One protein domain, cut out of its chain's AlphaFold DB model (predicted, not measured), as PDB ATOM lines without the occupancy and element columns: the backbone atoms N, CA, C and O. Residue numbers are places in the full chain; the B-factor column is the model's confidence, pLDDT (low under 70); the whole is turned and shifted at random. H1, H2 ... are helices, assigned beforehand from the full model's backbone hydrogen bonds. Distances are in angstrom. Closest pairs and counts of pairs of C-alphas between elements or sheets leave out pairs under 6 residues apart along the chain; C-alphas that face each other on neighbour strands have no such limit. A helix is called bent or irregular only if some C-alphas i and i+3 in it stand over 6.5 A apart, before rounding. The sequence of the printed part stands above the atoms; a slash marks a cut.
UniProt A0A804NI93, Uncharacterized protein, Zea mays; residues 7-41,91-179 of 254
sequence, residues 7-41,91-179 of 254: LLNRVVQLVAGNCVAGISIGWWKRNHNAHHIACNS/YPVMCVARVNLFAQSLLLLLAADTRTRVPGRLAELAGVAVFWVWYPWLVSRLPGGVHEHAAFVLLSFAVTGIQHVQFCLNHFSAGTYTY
ATOM      1  N   LEU A   7     263.816 215.325 184.707       91.06
ATOM      2  CA  LEU A   7     262.431 215.769 184.874       91.06
ATOM      3  C   LEU A   7     261.440 214.678 184.460       91.06
ATOM      4  O   LEU A   7     260.562 214.330 185.246       91.06
ATOM      5  N   LEU A   8     261.612 214.086 183.273       92.94
ATOM      6  CA  LEU A   8     260.739 213.006 182.803       92.94
ATOM      7  C   LEU A   8     260.817 211.799 183.740       92.94
ATOM      8  O   LEU A   8     259.792 211.220 184.091       92.94
ATOM      9  N   ASN A   9     262.023 211.457 184.206       91.44
ATOM     10  CA  ASN A   9     262.205 210.400 185.196       91.44
ATOM     11  C   ASN A   9     261.405 210.683 186.476       91.44
ATOM     12  O   ASN A   9     260.754 209.786 187.005       91.44
ATOM     13  N   ARG A  10     261.427 211.933 186.962       92.19
ATOM     14  CA  ARG A  10     260.689 212.342 188.162       92.19
ATOM     15  C   ARG A  10     259.176 212.317 187.950       92.19
ATOM     16  O   ARG A  10     258.473 211.839 188.833       92.19
ATOM     17  N   VAL A  11     258.681 212.787 186.808       94.62
ATOM     18  CA  VAL A  11     257.246 212.778 186.477       94.62
ATOM     19  C   VAL A  11     256.723 211.347 186.411       94.62
ATOM     20  O   VAL A  11     255.754 211.018 187.088       94.62
ATOM     21  N   VAL A  12     257.404 210.466 185.675       94.88
ATOM     22  CA  VAL A  12     256.993 209.059 185.552       94.88
ATOM     23  C   VAL A  12     257.027 208.351 186.904       94.88
ATOM     24  O   VAL A  12     256.126 207.582 187.219       94.88
ATOM     25  N   GLN A  13     258.024 208.652 187.733       93.94
ATOM     26  CA  GLN A  13     258.103 208.170 189.109       93.94
ATOM     27  C   GLN A  13     256.916 208.613 189.974       93.94
ATOM     28  O   GLN A  13     256.375 207.790 190.705       93.94
ATOM     29  N   LEU A  14     256.519 209.886 189.895       96.25
ATOM     30  CA  LEU A  14     255.373 210.414 190.640       96.25
ATOM     31  C   LEU A  14     254.062 209.783 190.168       96.25
ATOM     32  O   LEU A  14     253.260 209.357 190.990       96.25
ATOM     33  N   VAL A  15     253.859 209.673 188.856       96.94
ATOM     34  CA  VAL A  15     252.643 209.065 188.303       96.94
ATOM     35  C   VAL A  15     252.567 207.583 188.673       96.94
ATOM     36  O   VAL A  15     251.575 207.145 189.246       96.94
ATOM     37  N   ALA A  16     253.619 206.810 188.397       95.94
ATOM     38  CA  ALA A  16     253.606 205.367 188.629       95.94
ATOM     39  C   ALA A  16     253.609 205.011 190.125       95.94
ATOM     40  O   ALA A  16     252.828 204.169 190.557       95.94
ATOM     41  N   GLY A  17     254.476 205.648 190.917       95.38
ATOM     42  CA  GLY A  17     254.598 205.380 192.350       95.38
ATOM     43  C   GLY A  17     253.432 205.962 193.143       95.38
ATOM     44  O   GLY A  17     252.691 205.227 193.794       95.38
ATOM     45  N   ASN A  18     253.241 207.276 193.062       97.50
ATOM     46  CA  ASN A  18     252.306 207.972 193.936       97.50
ATOM     47  C   ASN A  18     250.866 207.849 193.419       97.50
ATOM     48  O   ASN A  18     250.016 207.360 194.157       97.50
ATOM     49  N   CYS A  19     250.595 208.234 192.165       98.00
ATOM     50  CA  CYS A  19     249.222 208.288 191.643       98.00
ATOM     51  C   CYS A  19     248.621 206.906 191.360       98.00
ATOM     52  O   CYS A  19     247.439 206.698 191.613       98.00
ATOM     53  N   VAL A  20     249.405 205.970 190.815       96.56
ATOM     54  CA  VAL A  20     248.909 204.639 190.419       96.56
ATOM     55  C   VAL A  20     249.110 203.607 191.523       96.56
ATOM     56  O   VAL A  20     248.178 202.872 191.841       96.56
ATOM     57  N   ALA A  21     250.307 203.523 192.110       95.19
ATOM     58  CA  ALA A  21     250.581 202.503 193.119       95.19
ATOM     59  C   ALA A  21     250.154 202.908 194.538       95.19
ATOM     60  O   ALA A  21     249.968 202.001 195.351       95.19
ATOM     61  N   GLY A  22     249.985 204.210 194.819       96.06
ATOM     62  CA  GLY A  22     249.626 204.759 196.135       96.06
ATOM     63  C   GLY A  22     250.801 204.904 197.107       96.06
ATOM     64  O   GLY A  22     250.596 205.129 198.298       96.06
ATOM     65  N   ILE A  23     252.035 204.749 196.623       96.19
ATOM     66  CA  ILE A  23     253.259 204.685 197.432       96.19
ATOM     67  C   ILE A  23     254.113 205.921 197.146       96.19
ATOM     68  O   ILE A  23     254.328 206.296 195.995       96.19
ATOM     69  N   SER A  24     254.652 206.552 198.187       96.31
ATOM     70  CA  SER A  24     255.581 207.671 198.012       96.31
ATOM     71  C   SER A  24     256.855 207.180 197.329       96.31
ATOM     72  O   SER A  24     257.601 206.377 197.895       96.31
ATOM     73  N   ILE A  25     257.163 207.694 196.135       95.19
ATOM     74  CA  ILE A  25     258.449 207.398 195.499       95.19
ATOM     75  C   ILE A  25     259.626 207.912 196.346       95.19
ATOM     76  O   ILE A  25     260.710 207.330 196.324       95.19
ATOM     77  N   GLY A  26     259.440 208.987 197.116       94.50
ATOM     78  CA  GLY A  26     260.418 209.475 198.082       94.50
ATOM     79  C   GLY A  26     260.708 208.441 199.167       94.50
ATOM     80  O   GLY A  26     261.879 208.170 199.443       94.50
ATOM     81  N   TRP A  27     259.660 207.822 199.719       95.00
ATOM     82  CA  TRP A  27     259.789 206.709 200.661       95.00
ATOM     83  C   TRP A  27     260.481 205.511 200.022       95.00
ATOM     84  O   TRP A  27     261.516 205.073 200.522       95.00
ATOM     85  N   TRP A  28     259.985 205.064 198.866       94.75
ATOM     86  CA  TRP A  28     260.562 203.940 198.130       94.75
ATOM     87  C   TRP A  28     262.056 204.143 197.877       94.75
ATOM     88  O   TRP A  28     262.860 203.293 198.231       94.75
ATOM     89  N   LYS A  29     262.457 205.299 197.330       93.19
ATOM     90  CA  LYS A  29     263.868 205.599 197.049       93.19
ATOM     91  C   LYS A  29     264.715 205.639 198.310       93.19
ATOM     92  O   LYS A  29     265.865 205.227 198.259       93.19
ATOM     93  N   ARG A  30     264.194 206.173 199.418       92.81
ATOM     94  CA  ARG A  30     264.935 206.218 200.682       92.81
ATOM     95  C   ARG A  30     265.205 204.808 201.197       92.81
ATOM     96  O   ARG A  30     266.355 204.508 201.505       92.81
ATOM     97  N   ASN A  31     264.163 203.985 201.281       94.12
ATOM     98  CA  ASN A  31     264.257 202.616 201.775       94.12
ATOM     99  C   ASN A  31     265.114 201.752 200.850       94.12
ATOM    100  O   ASN A  31     266.132 201.224 201.280       94.12
ATOM    101  N   HIS A  32     264.775 201.722 199.561       93.94
ATOM    102  CA  HIS A  32     265.479 200.938 198.550       93.94
ATOM    103  C   HIS A  32     266.960 201.321 198.455       93.94
ATOM    104  O   HIS A  32     267.818 200.450 198.511       93.94
ATOM    105  N   ASN A  33     267.305 202.614 198.410       94.38
ATOM    106  CA  ASN A  33     268.716 203.008 198.370       94.38
ATOM    107  C   ASN A  33     269.468 202.617 199.649       94.38
ATOM    108  O   ASN A  33     270.644 202.274 199.570       94.38
ATOM    109  N   ALA A  34     268.827 202.697 200.820       94.69
ATOM    110  CA  ALA A  34     269.452 202.267 202.069       94.69
ATOM    111  C   ALA A  34     269.711 200.756 202.072       94.69
ATOM    112  O   ALA A  34     270.806 200.346 202.451       94.69
ATOM    113  N   HIS A  35     268.764 199.969 201.562       94.62
ATOM    114  CA  HIS A  35     268.934 198.538 201.334       94.62
ATOM    115  C   HIS A  35     270.109 198.246 200.382       94.62
ATOM    116  O   HIS A  35     271.008 197.504 200.746       94.62
ATOM    117  N   HIS A  36     270.232 198.924 199.235       93.50
ATOM    118  CA  HIS A  36     271.392 198.751 198.328       93.50
ATOM    119  C   HIS A  36     272.742 199.125 198.956       93.50
ATOM    120  O   HIS A  36     273.780 198.528 198.665       93.50
ATOM    121  N   ILE A  37     272.754 200.136 199.825       92.75
ATOM    122  CA  ILE A  37     273.973 200.578 200.513       92.75
ATOM    123  C   ILE A  37     274.368 199.592 201.616       92.75
ATOM    124  O   ILE A  37     275.559 199.347 201.812       92.75
ATOM    125  N   ALA A  38     273.393 199.059 202.350       93.31
ATOM    126  CA  ALA A  38     273.607 198.312 203.582       93.31
ATOM    127  C   ALA A  38     273.017 196.895 203.558       93.31
ATOM    128  O   ALA A  38     272.734 196.375 204.628       93.31
ATOM    129  N   CYS A  39     272.835 196.290 202.381       91.62
ATOM    130  CA  CYS A  39     272.085 195.046 202.182       91.62
ATOM    131  C   CYS A  39     272.387 193.993 203.256       91.62
ATOM    132  O   CYS A  39     273.548 193.653 203.495       91.62
ATOM    133  N   ASN A  40     271.339 193.480 203.901       92.00
ATOM    134  CA  ASN A  40     271.372 192.494 204.985       92.00
ATOM    135  C   ASN A  40     272.102 192.930 206.276       92.00
ATOM    136  O   ASN A  40     272.389 192.102 207.151       92.00
ATOM    137  N   SER A  41     272.381 194.225 206.446       93.94
ATOM    138  CA  SER A  41     272.773 194.804 207.732       93.94
ATOM    139  C   SER A  41     271.558 194.883 208.656       93.94
ATOM    140  O   SER A  41     270.655 195.693 208.452       93.94
ATOM    141  N   TYR A  91     253.159 184.148 205.208       93.94
ATOM    142  CA  TYR A  91     252.320 184.341 204.021       93.94
ATOM    143  C   TYR A  91     251.078 185.210 204.285       93.94
ATOM    144  O   TYR A  91     250.861 186.150 203.515       93.94
ATOM    145  N   PRO A  92     250.298 185.004 205.371       94.56
ATOM    146  CA  PRO A  92     249.200 185.906 205.718       94.56
ATOM    147  C   PRO A  92     249.629 187.371 205.869       94.56
ATOM    148  O   PRO A  92     248.945 188.271 205.380       94.56
ATOM    149  N   VAL A  93     250.780 187.633 206.495       94.75
ATOM    150  CA  VAL A  93     251.307 188.998 206.631       94.75
ATOM    151  C   VAL A  93     251.743 189.559 205.277       94.75
ATOM    152  O   VAL A  93     251.481 190.730 205.009       94.75
ATOM    153  N   MET A  94     252.349 188.757 204.394       94.19
ATOM    154  CA  MET A  94     252.701 189.205 203.038       94.19
ATOM    155  C   MET A  94     251.469 189.639 202.231       94.19
ATOM    156  O   MET A  94     251.550 190.620 201.490       94.19
ATOM    157  N   CYS A  95     250.310 188.999 202.423       93.81
ATOM    158  CA  CYS A  95     249.053 189.411 201.783       93.81
ATOM    159  C   CYS A  95     248.605 190.828 202.186       93.81
ATOM    160  O   CYS A  95     247.960 191.520 201.399       93.81
ATOM    161  N   VAL A  96     248.958 191.286 203.390       93.56
ATOM    162  CA  VAL A  96     248.609 192.630 203.888       93.56
ATOM    163  C   VAL A  96     249.798 193.593 203.924       93.56
ATOM    164  O   VAL A  96     249.631 194.764 204.265       93.56
ATOM    165  N   ALA A  97     250.995 193.156 203.519       92.56
ATOM    166  CA  ALA A  97     252.225 193.947 203.585       92.56
ATOM    167  C   ALA A  97     252.132 195.273 202.812       92.56
ATOM    168  O   ALA A  97     252.720 196.276 203.223       92.56
ATOM    169  N   ARG A  98     251.311 195.329 201.753       93.62
ATOM    170  CA  ARG A  98     251.053 196.565 200.999       93.62
ATOM    171  C   ARG A  98     250.462 197.682 201.868       93.62
ATOM    172  O   ARG A  98     250.796 198.847 201.660       93.62
ATOM    173  N   VAL A  99     249.649 197.345 202.870       93.81
ATOM    174  CA  VAL A  99     249.096 198.328 203.819       93.81
ATOM    175  C   VAL A  99     250.219 199.005 204.606       93.81
ATOM    176  O   VAL A  99     250.193 200.222 204.791       93.81
ATOM    177  N   ASN A 100     251.256 198.253 204.993       92.50
ATOM    178  CA  ASN A 100     252.437 198.829 205.634       92.50
ATOM    179  C   ASN A 100     253.177 199.796 204.691       92.50
ATOM    180  O   ASN A 100     253.593 200.859 205.138       92.50
ATOM    181  N   LEU A 101     253.276 199.511 203.386       93.88
ATOM    182  CA  LEU A 101     253.889 200.442 202.420       93.88
ATOM    183  C   LEU A 101     253.122 201.773 202.324       93.88
ATOM    184  O   LEU A 101     253.737 202.844 202.243       93.88
ATOM    185  N   PHE A 102     251.787 201.727 202.374       95.69
ATOM    186  CA  PHE A 102     250.953 202.931 202.423       95.69
ATOM    187  C   PHE A 102     251.154 203.711 203.717       95.69
ATOM    188  O   PHE A 102     251.409 204.917 203.672       95.69
ATOM    189  N   ALA A 103     251.105 203.027 204.861       94.75
ATOM    190  CA  ALA A 103     251.310 203.647 206.163       94.75
ATOM    191  C   ALA A 103     252.685 204.326 206.240       94.75
ATOM    192  O   ALA A 103     252.772 205.497 206.598       94.75
ATOM    193  N   GLN A 104     253.753 203.643 205.823       93.62
ATOM    194  CA  GLN A 104     255.110 204.192 205.827       93.62
ATOM    195  C   GLN A 104     255.272 205.382 204.867       93.62
ATOM    196  O   GLN A 104     255.950 206.359 205.198       93.62
ATOM    197  N   SER A 105     254.605 205.346 203.708       94.88
ATOM    198  CA  SER A 105     254.561 206.481 202.780       94.88
ATOM    199  C   SER A 105     253.914 207.709 203.422       94.88
ATOM    200  O   SER A 105     254.475 208.803 203.359       94.88
ATOM    201  N   LEU A 106     252.758 207.534 204.070       94.12
ATOM    202  CA  LEU A 106     252.055 208.620 204.754       94.12
ATOM    203  C   LEU A 106     252.852 209.139 205.953       94.12
ATOM    204  O   LEU A 106     253.036 210.347 206.071       94.12
ATOM    205  N   LEU A 107     253.395 208.248 206.787       92.62
ATOM    206  CA  LEU A 107     254.242 208.621 207.920       92.62
ATOM    207  C   LEU A 107     255.435 209.468 207.468       92.62
ATOM    208  O   LEU A 107     255.704 210.498 208.074       92.62
ATOM    209  N   LEU A 108     256.115 209.100 206.377       92.31
ATOM    210  CA  LEU A 108     257.221 209.895 205.842       92.31
ATOM    211  C   LEU A 108     256.781 211.291 205.377       92.31
ATOM    212  O   LEU A 108     257.490 212.275 205.607       92.31
ATOM    213  N   LEU A 109     255.662 211.370 204.655       92.94
ATOM    214  CA  LEU A 109     255.198 212.617 204.047       92.94
ATOM    215  C   LEU A 109     254.585 213.576 205.073       92.94
ATOM    216  O   LEU A 109     254.723 214.789 204.911       92.94
ATOM    217  N   LEU A 110     253.953 213.039 206.118       91.88
ATOM    218  CA  LEU A 110     253.332 213.799 207.204       91.88
ATOM    219  C   LEU A 110     254.297 214.081 208.360       91.88
ATOM    220  O   LEU A 110     254.044 214.988 209.151       91.88
ATOM    221  N   ALA A 111     255.408 213.347 208.466       86.12
ATOM    222  CA  ALA A 111     256.394 213.589 209.509       86.12
ATOM    223  C   ALA A 111     256.933 215.027 209.448       86.12
ATOM    224  O   ALA A 111     257.494 215.485 208.443       86.12
ATOM    225  N   ALA A 112     256.856 215.701 210.596       65.81
ATOM    226  CA  ALA A 112     257.516 216.976 210.855       65.81
ATOM    227  C   ALA A 112     259.024 216.819 211.152       65.81
ATOM    228  O   ALA A 112     259.672 217.772 211.574       65.81
ATOM    229  N   ASP A 113     259.599 215.624 210.942       74.69
ATOM    230  CA  ASP A 113     261.022 215.373 211.174       74.69
ATOM    231  C   ASP A 113     261.876 216.203 210.207       74.69
ATOM    232  O   ASP A 113     262.020 215.883 209.022       74.69
ATOM    233  N   THR A 114     262.478 217.263 210.740       61.81
ATOM    234  CA  THR A 114     263.355 218.189 210.013       61.81
ATOM    235  C   THR A 114     264.614 217.512 209.476       61.81
ATOM    236  O   THR A 114     265.212 218.010 208.521       61.81
ATOM    237  N   ARG A 115     265.000 216.344 210.013       68.69
ATOM    238  CA  ARG A 115     266.142 215.557 209.512       68.69
ATOM    239  C   ARG A 115     265.810 214.768 208.250       68.69
ATOM    240  O   ARG A 115     266.714 214.274 207.578       68.69
ATOM    241  N   THR A 116     264.528 214.651 207.910       75.31
ATOM    242  CA  THR A 116     264.061 213.871 206.772       75.31
ATOM    243  C   THR A 116     263.475 214.789 205.699       75.31
ATOM    244  O   THR A 116     262.275 215.067 205.656       75.31
ATOM    245  N   ARG A 117     264.327 215.252 204.779       82.06
ATOM    246  CA  ARG A 117     263.891 216.073 203.642       82.06
ATOM    247  C   ARG A 117     263.345 215.192 202.517       82.06
ATOM    248  O   ARG A 117     264.068 214.354 201.985       82.06
ATOM    249  N   VAL A 118     262.098 215.434 202.105       88.00
ATOM    250  CA  VAL A 118     261.498 214.830 200.902       88.00
ATOM    251  C   VAL A 118     261.398 215.902 199.810       88.00
ATOM    252  O   VAL A 118     260.554 216.796 199.912       88.00
ATOM    253  N   PRO A 119     262.257 215.872 198.774       87.12
ATOM    254  CA  PRO A 119     262.186 216.830 197.676       87.12
ATOM    255  C   PRO A 119     260.831 216.761 196.961       87.12
ATOM    256  O   PRO A 119     260.412 215.697 196.514       87.12
ATOM    257  N   GLY A 120     260.142 217.897 196.832       90.81
ATOM    258  CA  GLY A 120     258.815 217.939 196.211       90.81
ATOM    259  C   GLY A 120     257.725 217.229 197.023       90.81
ATOM    260  O   GLY A 120     256.815 216.660 196.429       90.81
ATOM    261  N   ARG A 121     257.805 217.259 198.365       93.19
ATOM    262  CA  ARG A 121     256.826 216.652 199.289       93.19
ATOM    263  C   ARG A 121     255.367 216.950 198.925       93.19
ATOM    264  O   ARG A 121     254.556 216.038 198.965       93.19
ATOM    265  N   LEU A 122     255.045 218.188 198.539       94.19
ATOM    266  CA  LEU A 122     253.684 218.564 198.136       94.19
ATOM    267  C   LEU A 122     253.214 217.806 196.889       94.19
ATOM    268  O   LEU A 122     252.097 217.306 196.870       94.19
ATOM    269  N   ALA A 123     254.077 217.656 195.880       96.00
ATOM    270  CA  ALA A 123     253.761 216.861 194.694       96.00
ATOM    271  C   ALA A 123     253.604 215.371 195.038       96.00
ATOM    272  O   ALA A 123     252.755 214.692 194.468       96.00
ATOM    273  N   GLU A 124     254.389 214.861 195.993       95.94
ATOM    274  CA  GLU A 124     254.245 213.481 196.462       95.94
ATOM    275  C   GLU A 124     252.941 213.246 197.228       95.94
ATOM    276  O   GLU A 124     252.279 212.239 196.976       95.94
ATOM    277  N   LEU A 125     252.564 214.174 198.115       96.31
ATOM    278  CA  LEU A 125     251.286 214.168 198.831       96.31
ATOM    279  C   LEU A 125     250.111 214.258 197.861       96.31
ATOM    280  O   LEU A 125     249.194 213.454 197.964       96.31
ATOM    281  N   ALA A 126     250.165 215.178 196.895       97.19
ATOM    282  CA  ALA A 126     249.136 215.310 195.870       97.19
ATOM    283  C   ALA A 126     248.993 214.019 195.054       97.19
ATOM    284  O   ALA A 126     247.880 213.542 194.856       97.19
ATOM    285  N   GLY A 127     250.103 213.401 194.640       97.56
ATOM    286  CA  GLY A 127     250.064 212.130 193.918       97.56
ATOM    287  C   GLY A 127     249.484 210.983 194.752       97.56
ATOM    288  O   GLY A 127     248.653 210.228 194.261       97.56
ATOM    289  N   VAL A 128     249.863 210.869 196.030       97.38
ATOM    290  CA  VAL A 128     249.280 209.856 196.928       97.38
ATOM    291  C   VAL A 128     247.790 210.132 197.157       97.38
ATOM    292  O   VAL A 128     246.991 209.199 197.145       97.38
ATOM    293  N   ALA A 129     247.386 211.397 197.296       97.56
ATOM    294  CA  ALA A 129     245.981 211.779 197.407       97.56
ATOM    295  C   ALA A 129     245.183 211.403 196.151       97.56
ATOM    296  O   ALA A 129     244.070 210.905 196.280       97.56
ATOM    297  N   VAL A 130     245.762 211.551 194.952       98.25
ATOM    298  CA  VAL A 130     245.140 211.086 193.703       98.25
ATOM    299  C   VAL A 130     244.790 209.602 193.802       98.25
ATOM    300  O   VAL A 130     243.641 209.256 193.538       98.25
ATOM    301  N   PHE A 131     245.717 208.743 194.248       97.38
ATOM    302  CA  PHE A 131     245.438 207.314 194.452       97.38
ATOM    303  C   PHE A 131     244.256 207.075 195.395       97.38
ATOM    304  O   PHE A 131     243.324 206.346 195.056       97.38
ATOM    305  N   TRP A 132     244.260 207.741 196.550       96.19
ATOM    306  CA  TRP A 132     243.207 207.609 197.561       96.19
ATOM    307  C   TRP A 132     241.867 208.246 197.170       96.19
ATOM    308  O   TRP A 132     240.881 208.043 197.870       96.19
ATOM    309  N   VAL A 133     241.805 208.959 196.046       97.50
ATOM    310  CA  VAL A 133     240.555 209.444 195.453       97.50
ATOM    311  C   VAL A 133     240.080 208.499 194.354       97.50
ATOM    312  O   VAL A 133     238.966 207.985 194.434       97.50
ATOM    313  N   TRP A 134     240.903 208.243 193.331       97.19
ATOM    314  CA  TRP A 134     240.433 207.501 192.157       97.19
ATOM    315  C   TRP A 134     240.196 206.025 192.461       97.19
ATOM    316  O   TRP A 134     239.259 205.455 191.910       97.19
ATOM    317  N   TYR A 135     241.008 205.399 193.322       96.75
ATOM    318  CA  TYR A 135     240.883 203.969 193.589       96.75
ATOM    319  C   TYR A 135     239.598 203.646 194.371       96.75
ATOM    320  O   TYR A 135     238.811 202.836 193.875       96.75
ATOM    321  N   PRO A 136     239.281 204.305 195.507       96.56
ATOM    322  CA  PRO A 136     237.991 204.106 196.173       96.56
ATOM    323  C   PRO A 136     236.801 204.549 195.318       96.56
ATOM    324  O   PRO A 136     235.751 203.910 195.358       96.56
ATOM    325  N   TRP A 137     236.962 205.611 194.516       97.38
ATOM    326  CA  TRP A 137     235.934 206.018 193.560       97.38
ATOM    327  C   TRP A 137     235.667 204.920 192.530       97.38
ATOM    328  O   TRP A 137     234.516 204.571 192.327       97.38
ATOM    329  N   LEU A 138     236.696 204.309 191.938       96.75
ATOM    330  CA  LEU A 138     236.528 203.183 191.017       96.75
ATOM    331  C   LEU A 138     235.805 202.015 191.696       96.75
ATOM    332  O   LEU A 138     234.864 201.471 191.121       96.75
ATOM    333  N   VAL A 139     236.217 201.652 192.915       97.38
ATOM    334  CA  VAL A 139     235.601 200.555 193.677       97.38
ATOM    335  C   VAL A 139     234.114 200.821 193.928       97.38
ATOM    336  O   VAL A 139     233.309 199.916 193.741       97.38
ATOM    337  N   SER A 140     233.715 202.060 194.243       96.12
ATOM    338  CA  SER A 140     232.299 202.403 194.462       96.12
ATOM    339  C   SER A 140     231.438 202.376 193.191       96.12
ATOM    340  O   SER A 140     230.210 202.397 193.279       96.12
ATOM    341  N   ARG A 141     232.058 202.324 192.001       97.00
ATOM    342  CA  ARG A 141     231.367 202.138 190.714       97.00
ATOM    343  C   ARG A 141     231.228 200.670 190.314       97.00
ATOM    344  O   ARG A 141     230.539 200.397 189.332       97.00
ATOM    345  N   LEU A 142     231.873 199.743 191.023       96.06
ATOM    346  CA  LEU A 142     231.741 198.315 190.742       96.06
ATOM    347  C   LEU A 142     230.351 197.813 191.164       96.06
ATOM    348  O   LEU A 142     229.822 198.259 192.185       96.06
ATOM    349  N   PRO A 143     229.754 196.871 190.415       95.75
ATOM    350  CA  PRO A 143     228.528 196.215 190.851       95.75
ATOM    351  C   PRO A 143     228.769 195.421 192.146       95.75
ATOM    352  O   PRO A 143     229.885 194.969 192.404       95.75
ATOM    353  N   GLY A 144     227.715 195.229 192.938       95.88
ATOM    354  CA  GLY A 144     227.767 194.500 194.210       95.88
ATOM    355  C   GLY A 144     227.527 195.392 195.428       95.88
ATOM    356  O   GLY A 144     227.349 196.606 195.307       95.88
ATOM    357  N   GLY A 145     227.471 194.767 196.600       96.44
ATOM    358  CA  GLY A 145     227.346 195.446 197.880       96.44
ATOM    359  C   GLY A 145     228.700 195.763 198.516       96.44
ATOM    360  O   GLY A 145     229.778 195.476 197.992       96.44
ATOM    361  N   VAL A 146     228.633 196.351 199.711       95.75
ATOM    362  CA  VAL A 146     229.815 196.741 200.494       95.75
ATOM    363  C   VAL A 146     230.735 195.554 200.814       95.75
ATOM    364  O   VAL A 146     231.952 195.722 200.904       95.75
ATOM    365  N   HIS A 147     230.180 194.348 200.958       96.75
ATOM    366  CA  HIS A 147     230.947 193.143 201.274       96.75
ATOM    367  C   HIS A 147     231.773 192.667 200.075       96.75
ATOM    368  O   HIS A 147     232.947 192.334 200.238       96.75
ATOM    369  N   GLU A 148     231.204 192.694 198.870       96.88
ATOM    370  CA  GLU A 148     231.899 192.359 197.628       96.88
ATOM    371  C   GLU A 148     232.989 193.385 197.308       96.88
ATOM    372  O   GLU A 148     234.100 193.010 196.929       96.88
ATOM    373  N   HIS A 149     232.719 194.674 197.532       97.25
ATOM    374  CA  HIS A 149     233.722 195.734 197.393       97.25
ATOM    375  C   HIS A 149     234.888 195.544 198.367       97.25
ATOM    376  O   HIS A 149     236.052 195.632 197.968       97.25
ATOM    377  N   ALA A 150     234.598 195.239 199.635       95.88
ATOM    378  CA  ALA A 150     235.627 194.952 200.630       95.88
ATOM    379  C   ALA A 150     236.451 193.712 200.248       95.88
ATOM    380  O   ALA A 150     237.681 193.751 200.309       95.88
ATOM    381  N   ALA A 151     235.797 192.639 199.791       95.75
ATOM    382  CA  ALA A 151     236.465 191.430 199.318       95.75
ATOM    383  C   ALA A 151     237.376 191.711 198.113       95.75
ATOM    384  O   ALA A 151     238.518 191.247 198.090       95.75
ATOM    385  N   PHE A 152     236.919 192.524 197.154       95.94
ATOM    386  CA  PHE A 152     237.726 192.959 196.015       95.94
ATOM    387  C   PHE A 152     238.991 193.697 196.467       95.94
ATOM    388  O   PHE A 152     240.092 193.361 196.028       95.94
ATOM    389  N   VAL A 153     238.861 194.663 197.384       94.88
ATOM    390  CA  VAL A 153     240.013 195.418 197.901       94.88
ATOM    391  C   VAL A 153     240.995 194.491 198.617       94.88
ATOM    392  O   VAL A 153     242.187 194.522 198.304       94.88
ATOM    393  N   LEU A 154     240.510 193.631 199.517       94.19
ATOM    394  CA  LEU A 154     241.349 192.676 200.247       94.19
ATOM    395  C   LEU A 154     242.100 191.738 199.295       94.19
ATOM    396  O   LEU A 154     243.317 191.591 199.417       94.19
ATOM    397  N   LEU A 155     241.408 191.162 198.309       95.12
ATOM    398  CA  LEU A 155     242.016 190.265 197.329       95.12
ATOM    399  C   LEU A 155     243.036 190.994 196.446       95.12
ATOM    400  O   LEU A 155     244.127 190.478 196.215       95.12
ATOM    401  N   SER A 156     242.725 192.214 195.999       93.25
ATOM    402  CA  SER A 156     243.642 193.015 195.181       93.25
ATOM    403  C   SER A 156     244.967 193.294 195.902       93.25
ATOM    404  O   SER A 156     246.031 193.291 195.280       93.25
ATOM    405  N   PHE A 157     244.925 193.501 197.222       92.00
ATOM    406  CA  PHE A 157     246.123 193.708 198.031       92.00
ATOM    407  C   PHE A 157     246.842 192.380 198.271       92.00
ATOM    408  O   PHE A 157     248.058 192.319 198.079       92.00
ATOM    409  N   ALA A 158     246.100 191.308 198.560       94.25
ATOM    410  CA  ALA A 158     246.659 189.973 198.757       94.25
ATOM    411  C   ALA A 158     247.442 189.468 197.536       94.25
ATOM    412  O   ALA A 158     248.547 188.952 197.692       94.25
ATOM    413  N   VAL A 159     246.943 189.696 196.315       93.00
ATOM    414  CA  VAL A 159     247.637 189.306 195.072       93.00
ATOM    415  C   VAL A 159     249.000 189.995 194.945       93.00
ATOM    416  O   VAL A 159     249.972 189.369 194.525       93.00
ATOM    417  N   THR A 160     249.130 191.253 195.383       89.62
ATOM    418  CA  THR A 160     250.444 191.926 195.412       89.62
ATOM    419  C   THR A 160     251.409 191.339 196.447       89.62
ATOM    420  O   THR A 160     252.616 191.575 196.367       89.62
ATOM    421  N   GLY A 161     250.919 190.529 197.389       91.44
ATOM    422  CA  GLY A 161     251.734 189.752 198.321       91.44
ATOM    423  C   GLY A 161     252.684 188.776 197.620       91.44
ATOM    424  O   GLY A 161     253.791 188.564 198.105       91.44
ATOM    425  N   ILE A 162     252.332 188.276 196.427       91.06
ATOM    426  CA  ILE A 162     253.220 187.426 195.610       91.06
ATOM    427  C   ILE A 162     254.536 188.153 195.309       91.06
ATOM    428  O   ILE A 162     255.616 187.578 195.437       91.06
ATOM    429  N   GLN A 163     254.460 189.442 194.970       88.50
ATOM    430  CA  GLN A 163     255.646 190.248 194.694       88.50
ATOM    431  C   GLN A 163     256.492 190.471 195.960       88.50
ATOM    432  O   GLN A 163     257.716 190.468 195.884       88.50
ATOM    433  N   HIS A 164     255.865 190.614 197.134       89.56
ATOM    434  CA  HIS A 164     256.591 190.711 198.407       89.56
ATOM    435  C   HIS A 164     257.370 189.426 198.701       89.56
ATOM    436  O   HIS A 164     258.550 189.489 199.038       89.56
ATOM    437  N   VAL A 165     256.753 188.262 198.476       90.25
ATOM    438  CA  VAL A 165     257.434 186.967 198.603       90.25
ATOM    439  C   VAL A 165     258.623 186.880 197.642       90.25
ATOM    440  O   VAL A 165     259.703 186.479 198.065       90.25
ATOM    441  N   GLN A 166     258.477 187.318 196.384       88.88
ATOM    442  CA  GLN A 166     259.594 187.356 195.428       88.88
ATOM    443  C   GLN A 166     260.772 188.208 195.924       88.88
ATOM    444  O   GLN A 166     261.920 187.808 195.748       88.88
ATOM    445  N   PHE A 167     260.518 189.362 196.554       85.75
ATOM    446  CA  PHE A 167     261.588 190.160 197.160       85.75
ATOM    447  C   PHE A 167     262.289 189.395 198.287       85.75
ATOM    448  O   PHE A 167     263.516 189.342 198.312       85.75
ATOM    449  N   CYS A 168     261.526 188.757 199.176       88.88
ATOM    450  CA  CYS A 168     262.083 188.026 200.312       88.88
ATOM    451  C   CYS A 168     262.897 186.796 199.896       88.88
ATOM    452  O   CYS A 168     263.952 186.569 200.477       88.88
ATOM    453  N   LEU A 169     262.458 186.022 198.897       86.75
ATOM    454  CA  LEU A 169     263.121 184.772 198.489       86.75
ATOM    455  C   LEU A 169     264.610 184.973 198.182       86.75
ATOM    456  O   LEU A 169     265.460 184.270 198.713       86.75
ATOM    457  N   ASN A 170     264.938 185.989 197.389       87.25
ATOM    458  CA  ASN A 170     266.315 186.229 196.964       87.25
ATOM    459  C   ASN A 170     267.260 186.683 198.093       87.25
ATOM    460  O   ASN A 170     268.471 186.656 197.911       87.25
ATOM    461  N   HIS A 171     266.725 187.137 199.230       88.62
ATOM    462  CA  HIS A 171     267.511 187.639 200.363       88.62
ATOM    463  C   HIS A 171     267.490 186.685 201.553       88.62
ATOM    464  O   HIS A 171     268.511 186.466 202.199       88.62
ATOM    465  N   PHE A 172     266.328 186.109 201.855       85.88
ATOM    466  CA  PHE A 172     266.147 185.230 203.008       85.88
ATOM    467  C   PHE A 172     266.664 183.820 202.718       85.88
ATOM    468  O   PHE A 172     267.060 183.124 203.650       85.88
ATOM    469  N   SER A 173     266.698 183.413 201.445       80.75
ATOM    470  CA  SER A 173     267.247 182.120 201.026       80.75
ATOM    471  C   SER A 173     268.729 182.179 200.642       80.75
ATOM    472  O   SER A 173     269.363 181.133 200.581       80.75
ATOM    473  N   ALA A 174     269.293 183.371 200.413       73.94
ATOM    474  CA  ALA A 174     270.708 183.545 200.080       73.94
ATOM    475  C   ALA A 174     271.584 183.341 201.319       73.94
ATOM    476  O   ALA A 174     271.618 184.231 202.169       73.94
ATOM    477  N   GLY A 175     272.258 182.190 201.444       61.28
ATOM    478  CA  GLY A 175     273.340 181.870 202.401       61.28
ATOM    479  C   GLY A 175     273.268 182.380 203.860       61.28
ATOM    480  O   GLY A 175     274.269 182.340 204.572       61.28
ATOM    481  N   THR A 176     272.131 182.899 204.329       63.09
ATOM    482  CA  THR A 176     271.946 183.748 205.525       63.09
ATOM    483  C   THR A 176     273.086 184.744 205.816       63.09
ATOM    484  O   THR A 176     273.427 184.977 206.982       63.09
ATOM    485  N   TYR A 177     273.693 185.375 204.799       78.62
ATOM    486  CA  TYR A 177     274.707 186.407 205.055       78.62
ATOM    487  C   TYR A 177     274.036 187.683 205.581       78.62
ATOM    488  O   TYR A 177     273.652 188.579 204.830       78.62
ATOM    489  N   THR A 178     273.894 187.744 206.903       88.75
ATOM    490  CA  THR A 178     273.443 188.912 207.663       88.75
ATOM    491  C   THR A 178     274.579 189.412 208.543       88.75
ATOM    492  O   THR A 178     275.403 188.630 209.035       88.75
ATOM    493  N   TYR A 179     274.652 190.720 208.767       91.56
ATOM    494  CA  TYR A 179     275.674 191.323 209.626       91.56
ATOM    495  C   TYR A 179     275.120 192.470 210.466       91.56
ATOM    496  O   TYR A 179     273.994 192.906 210.267       91.56
TER     497      TYR A 179
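AT A GLANCE: This is residues 7 to 41 and 91 to 179 of the 254 residues of an uncharacterized protein of Zea mays (UniProt A0A804NI93). H3, H4 and H5 make an open triangle: H5 crosses one end of H3, and H4 slants from near the other end of H3 to near the start of H5. H1 packs on the first half of H4, while H2 leads away from H3 and sticks out with residues 31 to 37. The printed part has 124 residues with five named helices, H1 to H5 in order, and no named strand; its class is all helix, and the helices that touch are mostly crossed, with 0 of 6 pairs at a shallow tilt. It is only just compact, close to loose, with a radius of gyration of the C-alphas of 16.5 A and spans of 50 by 35 by 28 A.

IN THESE COORDINATES: Find C-alpha 7 at (262.431, 215.769, 184.874); there H1, residues 7 to 21, begins. H2 is residues 25 to 38. After the cut, H3 runs from residue 91 to 110 over 29.6 A; it is irregular, with C-alphas 95 and 98 7.5 A apart, and has a kink of 42 degrees near residue 98. H4, residues 121 to 140, spans 28.8 A. H5, residues 146 to 172, spans 38.2 A and ends at C-alpha 172, (266.147, 185.230, 203.008).

HOW THE PARTS SIT: Look first at Cys 19 and Gly 127, the closest C-alphas of H1 and H4, 4.5 A apart; these helices touch. H2 and H3 only just touch, with 3 pairs of C-alphas within 8 A, closest at Trp 27 and Ser 105, 5.6 A. H3 touches H5 about perpendicular, at 86 degrees, with C-alphas 95 and 158 3.9 A apart. H4 only just touches H3, at Leu 109 and Arg 121, 6.4 A, and H5, at Val 139 and His 149, 6.4 A, each with 3 pairs. H1 and H5 are apart. Every O i to N i+4 pair is within hydrogen-bond range in H2, against 10 of 11 in H1, 12 of 16 in H3, 15 of 16 in H4 and 18 of 23 in H5.

THE WHOLE: The farthest C-alphas, of Pro 143 and Tyr 179, are 51.0 A apart. Residues 42 to 90 are not printed, and 23.3 A separates C-alphas 41 and 91. Of the links printed whole, none is long. Confidence is under 70 at residues 112, 114 to 115 and 175 to 176.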